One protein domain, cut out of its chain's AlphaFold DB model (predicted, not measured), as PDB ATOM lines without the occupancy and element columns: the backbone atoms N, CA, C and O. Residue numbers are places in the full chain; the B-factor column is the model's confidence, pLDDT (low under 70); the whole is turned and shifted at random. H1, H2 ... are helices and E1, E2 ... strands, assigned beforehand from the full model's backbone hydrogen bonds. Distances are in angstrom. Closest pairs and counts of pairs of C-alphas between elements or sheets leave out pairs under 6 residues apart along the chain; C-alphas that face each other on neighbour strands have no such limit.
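This is residues 272 to 356 of the 362 residues of an uncharacterized protein of Streptomyces fungicidicus (UniProt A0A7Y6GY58). A small head of three short helices, H1, H2 and H3, and a two-stranded sheet, E1 and E2, is joined to one long helix, H4, which runs away from it as an arm; residues 331 to 356 stick out free. In the head, H3 packs with H1, H2 and E2, while H2 and H3 make a helical hairpin and H1 stands crosswise to both. The printed part has 85 residues, with four named helices and two named strands in the order E1, H1, H2, H3, E2, H4; the sheet order is E1 - E2, antiparallel, and the class is mostly helix. The whole is extended, with a radius of gyration of the C-alphas of 18.7 A and spans of 58 by 29 by 21 A, the arm making the length.

E1, residues 272 to 274, and E2, residues 319 to 321, are antiparallel neighbours at 160 degrees. N 273 and O 320 are within hydrogen-bond range at 2.8 A, and N 320 and O 273 at 3.0 A. H1, residues 276 to 283, touches H3, residues 302 to 311, about perpendicular at 85 degrees; their closest C-alphas, of Thr 278 and Ala 309, are 6.5 A apart. H2, residues 288 to 293, forms a hairpin with H3; they touch at a shallow tilt of 17 degrees, opposite ways, and their closest C-alphas, of Val 291 and Ile 305, are 5.6 A apart. H1 and H2 are close but not clearly touching, their closest C-alphas, of Leu 282 and Asp 288, being 5.8 A apart. The closest C-alphas of H3 and E2, of Thr 306 and Val 319, are 6.3 A apart; E1 and H3 are near each other, with 5 pairs of C-alphas within 10 A. H4, residues 324 to 354, touches no helix and is apart from E1, H1, H2 and H3. In H1, H2, H3 and H4 every O i to N i+4 pair is within hydrogen-bond range.

E1 begins at C-alpha 272, (203.386, 237.628, 239.088), and is 6.3 A long from first to last C-alpha. H1 measures 10.5 A, H2 8.7 A, H3 14.0 A and E2 7.2 A. H4 runs 44.9 A, from C-alpha 324 at (195.979, 245.300, 236.167) to C-alpha 354 at (166.053, 212.034, 240.317).

The two C-alphas farthest apart, those of Ser 316 and Ser 356, are 58.2 A apart. Without the stretch that stands free, the body of 59 residues spans 30 by 21 by 16 A. The printed part has no cut, and no link is long; E1 to H1, H1 to H2 and E2 to H4 are tight. The mean pLDDT of the printed part is 81.9, with 13 residues under 70, among them 296 to 298 and 352 to 356.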
ATOM      1  N   VAL A 272     202.121 237.889 239.772       88.69
ATOM      2  CA  VAL A 272     203.386 237.628 239.088       88.69
ATOM      3  C   VAL A 272     203.185 236.489 238.106       88.69
ATOM      4  O   VAL A 272     202.687 235.423 238.458       88.69
ATOM      5  N   HIS A 273     203.597 236.705 236.862       90.62
ATOM      6  CA  HIS A 273     203.707 235.643 235.879       90.62
ATOM      7  C   HIS A 273     205.108 235.045 235.930       90.62
ATOM      8  O   HIS A 273     206.097 235.735 235.662       90.62
ATOM      9  N   VAL A 274     205.176 233.745 236.202       91.94
ATOM     10  CA  VAL A 274     206.397 232.942 236.137       91.94
ATOM     11  C   VAL A 274     206.262 231.970 234.971       91.94
ATOM     12  O   VAL A 274     205.292 231.221 234.892       91.94
ATOM     13  N   GLU A 275     207.228 231.961 234.052       95.12
ATOM     14  CA  GLU A 275     207.231 230.980 232.961       95.12
ATOM     15  C   GLU A 275     207.279 229.545 233.501       95.12
ATOM     16  O   GLU A 275     208.049 229.245 234.411       95.12
ATOM     17  N   GLU A 276     206.526 228.629 232.890       93.00
ATOM     18  CA  GLU A 276     206.401 227.230 233.333       93.00
ATOM     19  C   GLU A 276     207.762 226.545 233.557       93.00
ATOM     20  O   GLU A 276     208.005 225.911 234.585       93.00
ATOM     21  N   ARG A 277     208.711 226.740 232.631       93.69
ATOM     22  CA  ARG A 277     210.076 226.201 232.757       93.69
ATOM     23  C   ARG A 277     210.845 226.787 233.939       93.69
ATOM     24  O   ARG A 277     211.715 226.116 234.488       93.69
ATOM     25  N   THR A 278     210.583 228.040 234.289       94.50
ATOM     26  CA  THR A 278     211.195 228.708 235.439       94.50
ATOM     27  C   THR A 278     210.555 228.231 236.732       94.50
ATOM     28  O   THR A 278     211.289 227.890 237.655       94.50
ATOM     29  N   TRP A 279     209.231 228.077 236.766       92.81
ATOM     30  CA  TRP A 279     208.529 227.491 237.905       92.81
ATOM     31  C   TRP A 279     209.008 226.065 238.209       92.81
ATOM     32  O   TRP A 279     209.331 225.749 239.353       92.81
ATOM     33  N   GLY A 280     209.185 225.227 237.181       89.50
ATOM     34  CA  GLY A 280     209.747 223.881 237.336       89.50
ATOM     35  C   GLY A 280     211.174 223.861 237.906       89.50
ATOM     36  O   GLY A 280     211.537 222.954 238.649       89.50
ATOM     37  N   LYS A 281     211.998 224.873 237.601       92.44
ATOM     38  CA  LYS A 281     213.353 225.007 238.172       92.44
ATOM     39  C   LYS A 281     213.337 225.485 239.622       92.44
ATOM     40  O   LYS A 281     214.178 225.041 240.397       92.44
ATOM     41  N   LEU A 282     212.426 226.398 239.961       88.56
ATOM     42  CA  LEU A 282     212.248 226.925 241.316       88.56
ATOM     43  C   LEU A 282     211.762 225.818 242.260       88.56
ATOM     44  O   LEU A 282     212.431 225.514 243.243       88.56
ATOM     45  N   THR A 283     210.671 225.145 241.893       85.88
ATOM     46  CA  THR A 283     210.107 224.005 242.642       85.88
ATOM     47  C   THR A 283     211.081 222.831 242.731       85.88
ATOM     48  O   THR A 283     211.278 222.269 243.803       85.88
ATOM     49  N   GLY A 284     211.795 222.506 241.647       81.81
ATOM     50  CA  GLY A 284     212.837 221.471 241.652       81.81
ATOM     51  C   GLY A 284     214.022 221.758 242.587       81.81
ATOM     52  O   GLY A 284     214.852 220.876 242.804       81.81
ATOM     53  N   ARG A 285     214.117 222.977 243.130       86.75
ATOM     54  CA  ARG A 285     215.112 223.402 244.124       86.75
ATOM     55  C   ARG A 285     214.489 223.813 245.462       86.75
ATOM     56  O   ARG A 285     215.213 224.368 246.281       86.75
ATOM     57  N   ALA A 286     213.194 223.554 245.676       79.12
ATOM     58  CA  ALA A 286     212.462 223.963 246.879       79.12
ATOM     59  C   ALA A 286     212.530 225.485 247.160       79.12
ATOM     60  O   ALA A 286     212.590 225.923 248.304       79.12
ATOM     61  N   LEU A 287     212.558 226.308 246.101       82.19
ATOM     62  CA  LEU A 287     212.527 227.778 246.196       82.19
ATOM     63  C   LEU A 287     211.107 228.354 246.088       82.19
ATOM     64  O   LEU A 287     210.931 229.568 246.087       82.19
ATOM     65  N   ASP A 288     210.096 227.505 245.946       79.69
ATOM     66  CA  ASP A 288     208.691 227.875 245.794       79.69
ATOM     67  C   ASP A 288     208.133 228.608 247.016       79.69
ATOM     68  O   ASP A 288     207.420 229.591 246.828       79.69
ATOM     69  N   LEU A 289     208.532 228.228 248.236       74.06
ATOM     70  CA  LEU A 289     208.157 228.963 249.451       74.06
ATOM     71  C   LEU A 289     208.690 230.401 249.430       74.06
ATOM     72  O   LEU A 289     207.914 231.336 249.578       74.06
ATOM     73  N   ALA A 290     209.981 230.587 249.145       76.31
ATOM     74  CA  ALA A 290     210.589 231.918 249.082       76.31
ATOM     75  C   ALA A 290     209.952 232.803 247.991       76.31
ATOM     76  O   ALA A 290     209.849 234.019 248.141       76.31
ATOM     77  N   VAL A 291     209.499 232.200 246.885       81.62
ATOM     78  CA  VAL A 291     208.735 232.915 245.853       81.62
ATOM     79  C   VAL A 291     207.346 233.309 246.358       81.62
ATOM     80  O   VAL A 291     206.911 234.419 246.066       81.62
ATOM     81  N   LEU A 292     206.656 232.441 247.102       78.62
ATOM     82  CA  LEU A 292     205.357 232.759 247.702       78.62
ATOM     83  C   LEU A 292     205.479 233.875 248.744       78.62
ATOM     84  O   LEU A 292     204.725 234.839 248.673       78.62
ATOM     85  N   GLU A 293     206.469 233.813 249.632       76.38
ATOM     86  CA  GLU A 293     206.727 234.853 250.638       76.38
ATOM     87  C   GLU A 293     206.995 236.218 249.994       76.38
ATOM     88  O   GLU A 293     206.487 237.241 250.452       76.38
ATOM     89  N   ALA A 294     207.728 236.238 248.877       83.38
ATOM     90  CA  ALA A 294     207.977 237.452 248.105       83.38
ATOM     91  C   ALA A 294     206.721 238.003 247.390       83.38
ATOM     92  O   ALA A 294     206.732 239.144 246.926       83.38
ATOM     93  N   VAL A 295     205.642 237.219 247.282       80.88
ATOM     94  CA  VAL A 295     204.367 237.609 246.648       80.88
ATOM     95  C   VAL A 295     203.271 237.934 247.674       80.88
ATOM     96  O   VAL A 295     202.453 238.809 247.404       80.88
ATOM     97  N   GLU A 296     203.230 237.263 248.830       67.44
ATOM     98  CA  GLU A 296     202.145 237.361 249.828       67.44
ATOM     99  C   GLU A 296     202.153 238.660 250.673       67.44
ATOM    100  O   GLU A 296     201.227 238.896 251.455       67.44
ATOM    101  N   GLY A 297     203.165 239.523 250.521       65.00
ATOM    102  CA  GLY A 297     203.280 240.806 251.225       65.00
ATOM    103  C   GLY A 297     202.273 241.888 250.792       65.00
ATOM    104  O   GLY A 297     201.490 241.721 249.861       65.00
ATOM    105  N   GLU A 298     202.304 243.053 251.460       67.69
ATOM    106  CA  GLU A 298     201.533 244.234 251.010       67.69
ATOM    107  C   GLU A 298     201.969 244.711 249.614       67.69
ATOM    108  O   GLU A 298     201.158 245.254 248.861       67.69
ATOM    109  N   GLU A 299     203.235 244.463 249.272       78.25
ATOM    110  CA  GLU A 299     203.844 244.712 247.972       78.25
ATOM    111  C   GLU A 299     204.572 243.453 247.486       78.25
ATOM    112  O   GLU A 299     205.103 242.680 248.283       78.25
ATOM    113  N   VAL A 300     204.615 243.268 246.164       85.31
ATOM    114  CA  VAL A 300     205.345 242.166 245.527       85.31
ATOM    115  C   VAL A 300     206.833 242.510 245.451       85.31
ATOM    116  O   VAL A 300     207.218 243.460 244.763       85.31
ATOM    117  N   ASP A 301     207.684 241.687 246.058       90.62
ATOM    118  CA  ASP A 301     209.142 241.811 246.000       90.62
ATOM    119  C   ASP A 301     209.704 241.188 244.709       90.62
ATOM    120  O   ASP A 301     210.305 240.112 244.665       90.62
ATOM    121  N   MET A 302     209.479 241.894 243.600       91.56
ATOM    122  CA  MET A 302     209.985 241.510 242.281       91.56
ATOM    123  C   MET A 302     211.508 241.306 242.214       91.56
ATOM    124  O   MET A 302     211.926 240.382 241.504       91.56
ATOM    125  N   PRO A 303     212.350 242.126 242.879       93.06
ATOM    126  CA  PRO A 303     213.785 241.866 242.981       93.06
ATOM    127  C   PRO A 303     214.096 240.462 243.501       93.06
ATOM    128  O   PRO A 303     214.758 239.702 242.792       93.06
ATOM    129  N   THR A 304     213.539 240.079 244.653       92.25
ATOM    130  CA  THR A 304     213.772 238.758 245.256       92.25
ATOM    131  C   THR A 304     213.337 237.629 244.324       92.25
ATOM    132  O   THR A 304     214.109 236.707 244.060       92.25
ATOM    133  N   ILE A 305     212.149 237.717 243.717       91.56
ATOM    134  CA  ILE A 305     211.658 236.667 242.804       91.56
ATOM    135  C   ILE A 305     212.559 236.546 241.564       91.56
ATOM    136  O   ILE A 305     212.848 235.442 241.090       91.56
ATOM    137  N   THR A 306     213.033 237.676 241.035       94.00
ATOM    138  CA  THR A 306     213.935 237.699 239.875       94.00
ATOM    139  C   THR A 306     215.287 237.081 240.223       94.00
ATOM    140  O   THR A 306     215.814 236.285 239.443       94.00
ATOM    141  N   GLU A 307     215.836 237.399 241.395       94.62
ATOM    142  CA  GLU A 307     217.081 236.816 241.895       94.62
ATOM    143  C   GLU A 307     216.954 235.305 242.095       94.62
ATOM    144  O   GLU A 307     217.802 234.559 241.600       94.62
ATOM    145  N   LEU A 308     215.860 234.834 242.701       93.75
ATOM    146  CA  LEU A 308     215.561 233.407 242.854       93.75
ATOM    147  C   LEU A 308     215.477 232.703 241.494       93.75
ATOM    148  O   LEU A 308     216.073 231.641 241.297       93.75
ATOM    149  N   ALA A 309     214.794 233.305 240.516       92.94
ATOM    150  CA  ALA A 309     214.676 232.749 239.171       92.94
ATOM    151  C   ALA A 309     216.033 232.672 238.450       92.94
ATOM    152  O   ALA A 309     216.335 231.660 237.805       92.94
ATOM    153  N   VAL A 310     216.866 233.711 238.561       94.12
ATOM    154  CA  VAL A 310     218.215 233.743 237.976       94.12
ATOM    155  C   VAL A 310     219.132 232.738 238.667       94.12
ATOM    156  O   VAL A 310     219.806 231.966 237.981       94.12
ATOM    157  N   ALA A 311     219.100 232.661 239.998       91.94
ATOM    158  CA  ALA A 311     219.830 231.665 240.777       91.94
ATOM    159  C   ALA A 311     219.410 230.237 240.395       91.94
ATOM    160  O   ALA A 311     220.259 229.351 240.256       91.94
ATOM    161  N   ALA A 312     218.120 230.021 240.108       91.19
ATOM    162  CA  ALA A 312     217.567 228.778 239.567       91.19
ATOM    163  C   ALA A 312     218.025 228.461 238.123       91.19
ATOM    164  O   ALA A 312     217.721 227.390 237.591       91.19
ATOM    165  N   GLY A 313     218.785 229.352 237.477       91.00
ATOM    166  CA  GLY A 313     219.293 229.202 236.113       91.00
ATOM    167  C   GLY A 313     218.292 229.638 235.042       91.00
ATOM    168  O   GLY A 313     218.278 229.075 233.941       91.00
ATOM    169  N   SER A 314     217.397 230.572 235.362       94.06
ATOM    170  CA  SER A 314     216.498 231.217 234.399       94.06
ATOM    171  C   SER A 314     217.045 232.569 233.946       94.06
ATOM    172  O   SER A 314     217.942 233.142 234.554       94.06
ATOM    173  N   ARG A 315     216.509 233.086 232.839       91.38
ATOM    174  CA  ARG A 315     216.786 234.460 232.400       91.38
ATOM    175  C   ARG A 315     215.993 235.452 233.254       91.38
ATOM    176  O   ARG A 315     214.889 235.128 233.677       91.38
ATOM    177  N   SER A 316     216.509 236.667 233.427       78.69
ATOM    178  CA  SER A 316     215.867 237.719 234.236       78.69
ATOM    179  C   SER A 316     214.439 238.052 233.791       78.69
ATOM    180  O   SER A 316     213.571 238.267 234.620       78.69
ATOM    181  N   GLY A 317     214.159 238.018 232.484       86.69
ATOM    182  CA  GLY A 317     212.816 238.268 231.944       86.69
ATOM    183  C   GLY A 317     211.858 237.070 231.962       86.69
ATOM    184  O   GLY A 317     210.886 237.093 231.215       86.69
ATOM    185  N   ALA A 318     212.167 235.990 232.691       89.94
ATOM    186  CA  ALA A 318     211.278 234.827 232.823       89.94
ATOM    187  C   ALA A 318     210.203 235.008 233.911       89.94
ATOM    188  O   ALA A 318     209.297 234.181 234.037       89.94
ATOM    189  N   VAL A 319     210.317 236.088 234.684       92.56
ATOM    190  CA  VAL A 319     209.353 236.524 235.689       92.56
ATOM    191  C   VAL A 319     208.958 237.962 235.373       92.56
ATOM    192  O   VAL A 319     209.809 238.772 235.003       92.56
ATOM    193  N   ARG A 320     207.672 238.292 235.494       93.31
ATOM    194  CA  ARG A 320     207.177 239.666 235.339       93.31
ATOM    195  C   ARG A 320     205.950 239.916 236.201       93.31
ATOM    196  O   ARG A 320     205.197 238.988 236.481       93.31
ATOM    197  N   LEU A 321     205.702 241.182 236.517       91.62
ATOM    198  CA  LEU A 321     204.408 241.599 237.046       91.62
ATOM    199  C   LEU A 321     203.317 241.402 235.989       91.62
ATOM    200  O   LEU A 321     203.529 241.621 234.788       91.62
ATOM    201  N   LEU A 322     202.150 240.986 236.457       90.44
ATOM    202  CA  LEU A 322     200.918 241.070 235.696       90.44
ATOM    203  C   LEU A 322     200.452 242.525 235.660       90.44
ATOM    204  O   LEU A 322     200.551 243.260 236.643       90.44
ATOM    205  N   SER A 323     199.946 242.945 234.508       91.19
ATOM    206  CA  SER A 323     199.230 244.211 234.396       91.19
ATOM    207  C   SER A 323     197.891 244.143 235.145       91.19
ATOM    208  O   SER A 323     197.346 243.052 235.312       91.19
ATOM    209  N   PRO A 324     197.299 245.288 235.536       87.38
ATOM    210  CA  PRO A 324     195.979 245.300 236.167       87.38
ATOM    211  C   PRO A 324     194.899 244.583 235.345       87.38
ATOM    212  O   PRO A 324     194.044 243.913 235.912       87.38
ATOM    213  N   ALA A 325     194.971 244.673 234.011       89.12
ATOM    214  CA  ALA A 325     194.065 243.954 233.119       89.12
ATOM    215  C   ALA A 325     194.259 242.433 233.212       89.12
ATOM    216  O   ALA A 325     193.288 241.708 233.356       89.12
ATOM    217  N   GLU A 326     195.503 241.947 233.214       89.44
ATOM    218  CA  GLU A 326     195.780 240.512 233.353       89.44
ATOM    219  C   GLU A 326     195.401 239.968 234.736       89.44
ATOM    220  O   GLU A 326     194.979 238.820 234.845       89.44
ATOM    221  N   VAL A 327     195.541 240.777 235.791       85.25
ATOM    222  CA  VAL A 327     195.077 240.416 237.139       85.25
ATOM    223  C   VAL A 327     193.551 240.305 237.165       85.25
ATOM    224  O   VAL A 327     193.026 239.317 237.678       85.25
ATOM    225  N   ALA A 328     192.844 241.266 236.564       83.75
ATOM    226  CA  ALA A 328     191.390 241.226 236.441       83.75
ATOM    227  C   ALA A 328     190.921 240.027 235.600       83.75
ATOM    228  O   ALA A 328     190.025 239.302 236.021       83.75
ATOM    229  N   ASP A 329     191.567 239.757 234.465       86.19
ATOM    230  CA  ASP A 329     191.252 238.612 233.605       86.19
ATOM    231  C   ASP A 329     191.486 237.278 234.329       86.19
ATOM    232  O   ASP A 329     190.672 236.358 234.233       86.19
ATOM    233  N   ALA A 330     192.582 237.162 235.089       80.31
ATOM    234  CA  ALA A 330     192.860 235.984 235.907       80.31
ATOM    235  C   ALA A 330     191.801 235.796 237.003       80.31
ATOM    236  O   ALA A 330     191.356 234.671 237.244       80.31
ATOM    237  N   TRP A 331     191.365 236.888 237.634       78.31
ATOM    238  CA  TRP A 331     190.295 236.862 238.625       78.31
ATOM    239  C   TRP A 331     188.960 236.424 238.017       78.31
ATOM    240  O   TRP A 331     188.330 235.493 238.520       78.31
ATOM    241  N   GLU A 332     188.567 236.998 236.883       82.38
ATOM    242  CA  GLU A 332     187.353 236.619 236.151       82.38
ATOM    243  C   GLU A 332     187.385 235.157 235.682       82.38
ATOM    244  O   GLU A 332     186.381 234.440 235.764       82.38
ATOM    245  N   ALA A 333     188.545 234.656 235.247       80.50
ATOM    246  CA  ALA A 333     188.718 233.251 234.887       80.50
ATOM    247  C   ALA A 333     188.526 232.314 236.094       80.50
ATOM    248  O   ALA A 333     187.907 231.248 235.965       80.50
ATOM    249  N   ILE A 334     189.009 232.711 237.275       73.19
ATOM    250  CA  ILE A 334     188.785 231.986 238.531       73.19
ATOM    251  C   ILE A 334     187.299 232.002 238.889       73.19
ATOM    252  O   ILE A 334     186.727 230.933 239.107       73.19
ATOM    253  N   LEU A 335     186.646 233.168 238.869       73.06
ATOM    254  CA  LEU A 335     185.210 233.297 239.140       73.06
ATOM    255  C   LEU A 335     184.369 232.442 238.183       73.06
ATOM    256  O   LEU A 335     183.470 231.724 238.622       73.06
ATOM    257  N   THR A 336     184.704 232.445 236.893       80.56
ATOM    258  CA  THR A 336     184.041 231.620 235.872       80.56
ATOM    259  C   THR A 336     184.217 230.130 236.157       80.56
ATOM    260  O   THR A 336     183.256 229.360 236.100       80.56
ATOM    261  N   THR A 337     185.432 229.708 236.512       74.81
ATOM    262  CA  THR A 337     185.728 228.309 236.853       74.81
ATOM    263  C   THR A 337     184.962 227.866 238.098       74.81
ATOM    264  O   THR A 337     184.408 226.764 238.127       74.81
ATOM    265  N   LEU A 338     184.881 228.726 239.116       65.62
ATOM    266  CA  LEU A 338     184.099 228.482 240.327       65.62
ATOM    267  C   LEU A 338     182.600 228.385 240.013       65.62
ATOM    268  O   LEU A 338     181.941 227.450 240.464       65.62
ATOM    269  N   ALA A 339     182.063 229.284 239.186       72.44
ATOM    270  CA  ALA A 339     180.664 229.240 238.762       72.44
ATOM    271  C   ALA A 339     180.332 227.934 238.018       72.44
ATOM    272  O   ALA A 339     179.351 227.263 238.352       72.44
ATOM    273  N   ALA A 340     181.187 227.516 237.080       76.31
ATOM    274  CA  ALA A 340     181.025 226.259 236.353       76.31
ATOM    275  C   ALA A 340     181.086 225.034 237.284       76.31
ATOM    276  O   ALA A 340     180.287 224.103 237.153       76.31
ATOM    277  N   ARG A 341     181.996 225.035 238.269       70.50
ATOM    278  CA  ARG A 341     182.072 223.985 239.300       70.50
ATOM    279  C   ARG A 341     180.785 223.895 240.120       70.50
ATOM    280  O   ARG A 341     180.269 222.788 240.296       70.50
ATOM    281  N   ARG A 342     180.233 225.035 240.552       65.38
ATOM    282  CA  ARG A 342     178.964 225.102 241.299       65.38
ATOM    283  C   ARG A 342     177.795 224.568 240.488       65.38
ATOM    284  O   ARG A 342     176.971 223.822 241.020       65.38
ATOM    285  N   GLU A 343     177.724 224.916 239.208       75.75
ATOM    286  CA  GLU A 343     176.679 224.422 238.314       75.75
ATOM    287  C   GLU A 343     176.776 222.904 238.129       75.75
ATOM    288  O   GLU A 343     175.778 222.201 238.299       75.75
ATOM    289  N   ALA A 344     177.983 222.379 237.907       73.38
ATOM    290  CA  ALA A 344     178.217 220.941 237.818       73.38
ATOM    291  C   ALA A 344     177.851 220.216 239.126       73.38
ATOM    292  O   ALA A 344     177.249 219.141 239.093       73.38
ATOM    293  N   ALA A 345     178.177 220.789 240.289       65.88
ATOM    294  CA  ALA A 345     177.782 220.242 241.588       65.88
ATOM    295  C   ALA A 345     176.256 220.258 241.773       65.88
ATOM    296  O   ALA A 345     175.669 219.265 242.211       65.88
ATOM    297  N   ALA A 346     175.587 221.346 241.386       68.56
ATOM    298  CA  ALA A 346     174.130 221.441 241.404       68.56
ATOM    299  C   ALA A 346     173.474 220.423 240.461       68.56
ATOM    300  O   ALA A 346     172.469 219.811 240.825       68.56
ATOM    301  N   GLU A 347     174.049 220.183 239.285       76.00
ATOM    302  CA  GLU A 347     173.569 219.174 238.346       76.00
ATOM    303  C   GLU A 347     173.743 217.750 238.884       76.00
ATOM    304  O   GLU A 347     172.786 216.977 238.843       76.00
ATOM    305  N   ARG A 348     174.900 217.420 239.483       72.44
ATOM    306  CA  ARG A 348     175.103 216.138 240.189       72.44
ATOM    307  C   ARG A 348     174.029 215.919 241.254       72.44
ATOM    308  O   ARG A 348     173.496 214.821 241.372       72.44
ATOM    309  N   ARG A 349     173.674 216.971 242.001       66.50
ATOM    310  CA  ARG A 349     172.617 216.922 243.021       66.50
ATOM    311  C   ARG A 349     171.227 216.711 242.418       66.50
ATOM    312  O   ARG A 349     170.474 215.905 242.957       66.50
ATOM    313  N   ARG A 350     170.894 217.392 241.313       71.94
ATOM    314  CA  ARG A 350     169.628 217.181 240.586       71.94
ATOM    315  C   ARG A 350     169.504 215.731 240.120       71.94
ATOM    316  O   ARG A 350     168.523 215.080 240.458       71.94
ATOM    317  N   ARG A 351     170.551 215.197 239.482       73.19
ATOM    318  CA  ARG A 351     170.599 213.792 239.047       73.19
ATOM    319  C   ARG A 351     170.470 212.817 240.214       73.19
ATOM    320  O   ARG A 351     169.640 211.927 240.162       73.19
ATOM    321  N   ALA A 352     171.202 213.023 241.311       66.00
ATOM    322  CA  ALA A 352     171.111 212.155 242.490       66.00
ATOM    323  C   ALA A 352     169.723 212.176 243.167       66.00
ATOM    324  O   ALA A 352     169.312 211.182 243.771       66.00
ATOM    325  N   ALA A 353     169.006 213.302 243.090       62.44
ATOM    326  CA  ALA A 353     167.631 213.415 243.570       62.44
ATOM    327  C   ALA A 353     166.635 212.696 242.643       62.44
ATOM    328  O   ALA A 353     165.708 212.060 243.137       62.44
ATOM    329  N   GLU A 354     166.848 212.750 241.327       68.31
ATOM    330  CA  GLU A 354     166.053 212.034 240.317       68.31
ATOM    331  C   GLU A 354     166.307 210.513 240.345       68.31
ATOM    332  O   GLU A 354     165.377 209.721 240.210       68.31
ATOM    333  N   GLU A 355     167.553 210.101 240.590       56.38
ATOM    334  CA  GLU A 355     168.009 208.706 240.692       56.38
ATOM    335  C   GLU A 355     167.779 208.074 242.070       56.38
ATOM    336  O   GLU A 355     168.068 206.892 242.258       56.38
ATOM    337  N   SER A 356     167.253 208.823 243.042       42.91
ATOM    338  CA  SER A 356     166.728 208.266 244.289       42.91
ATOM    339  C   SER A 356     165.221 208.046 244.140       42.91
ATOM    340  O   SER A 356     164.443 208.843 244.675       42.91
TER     341      SER A 356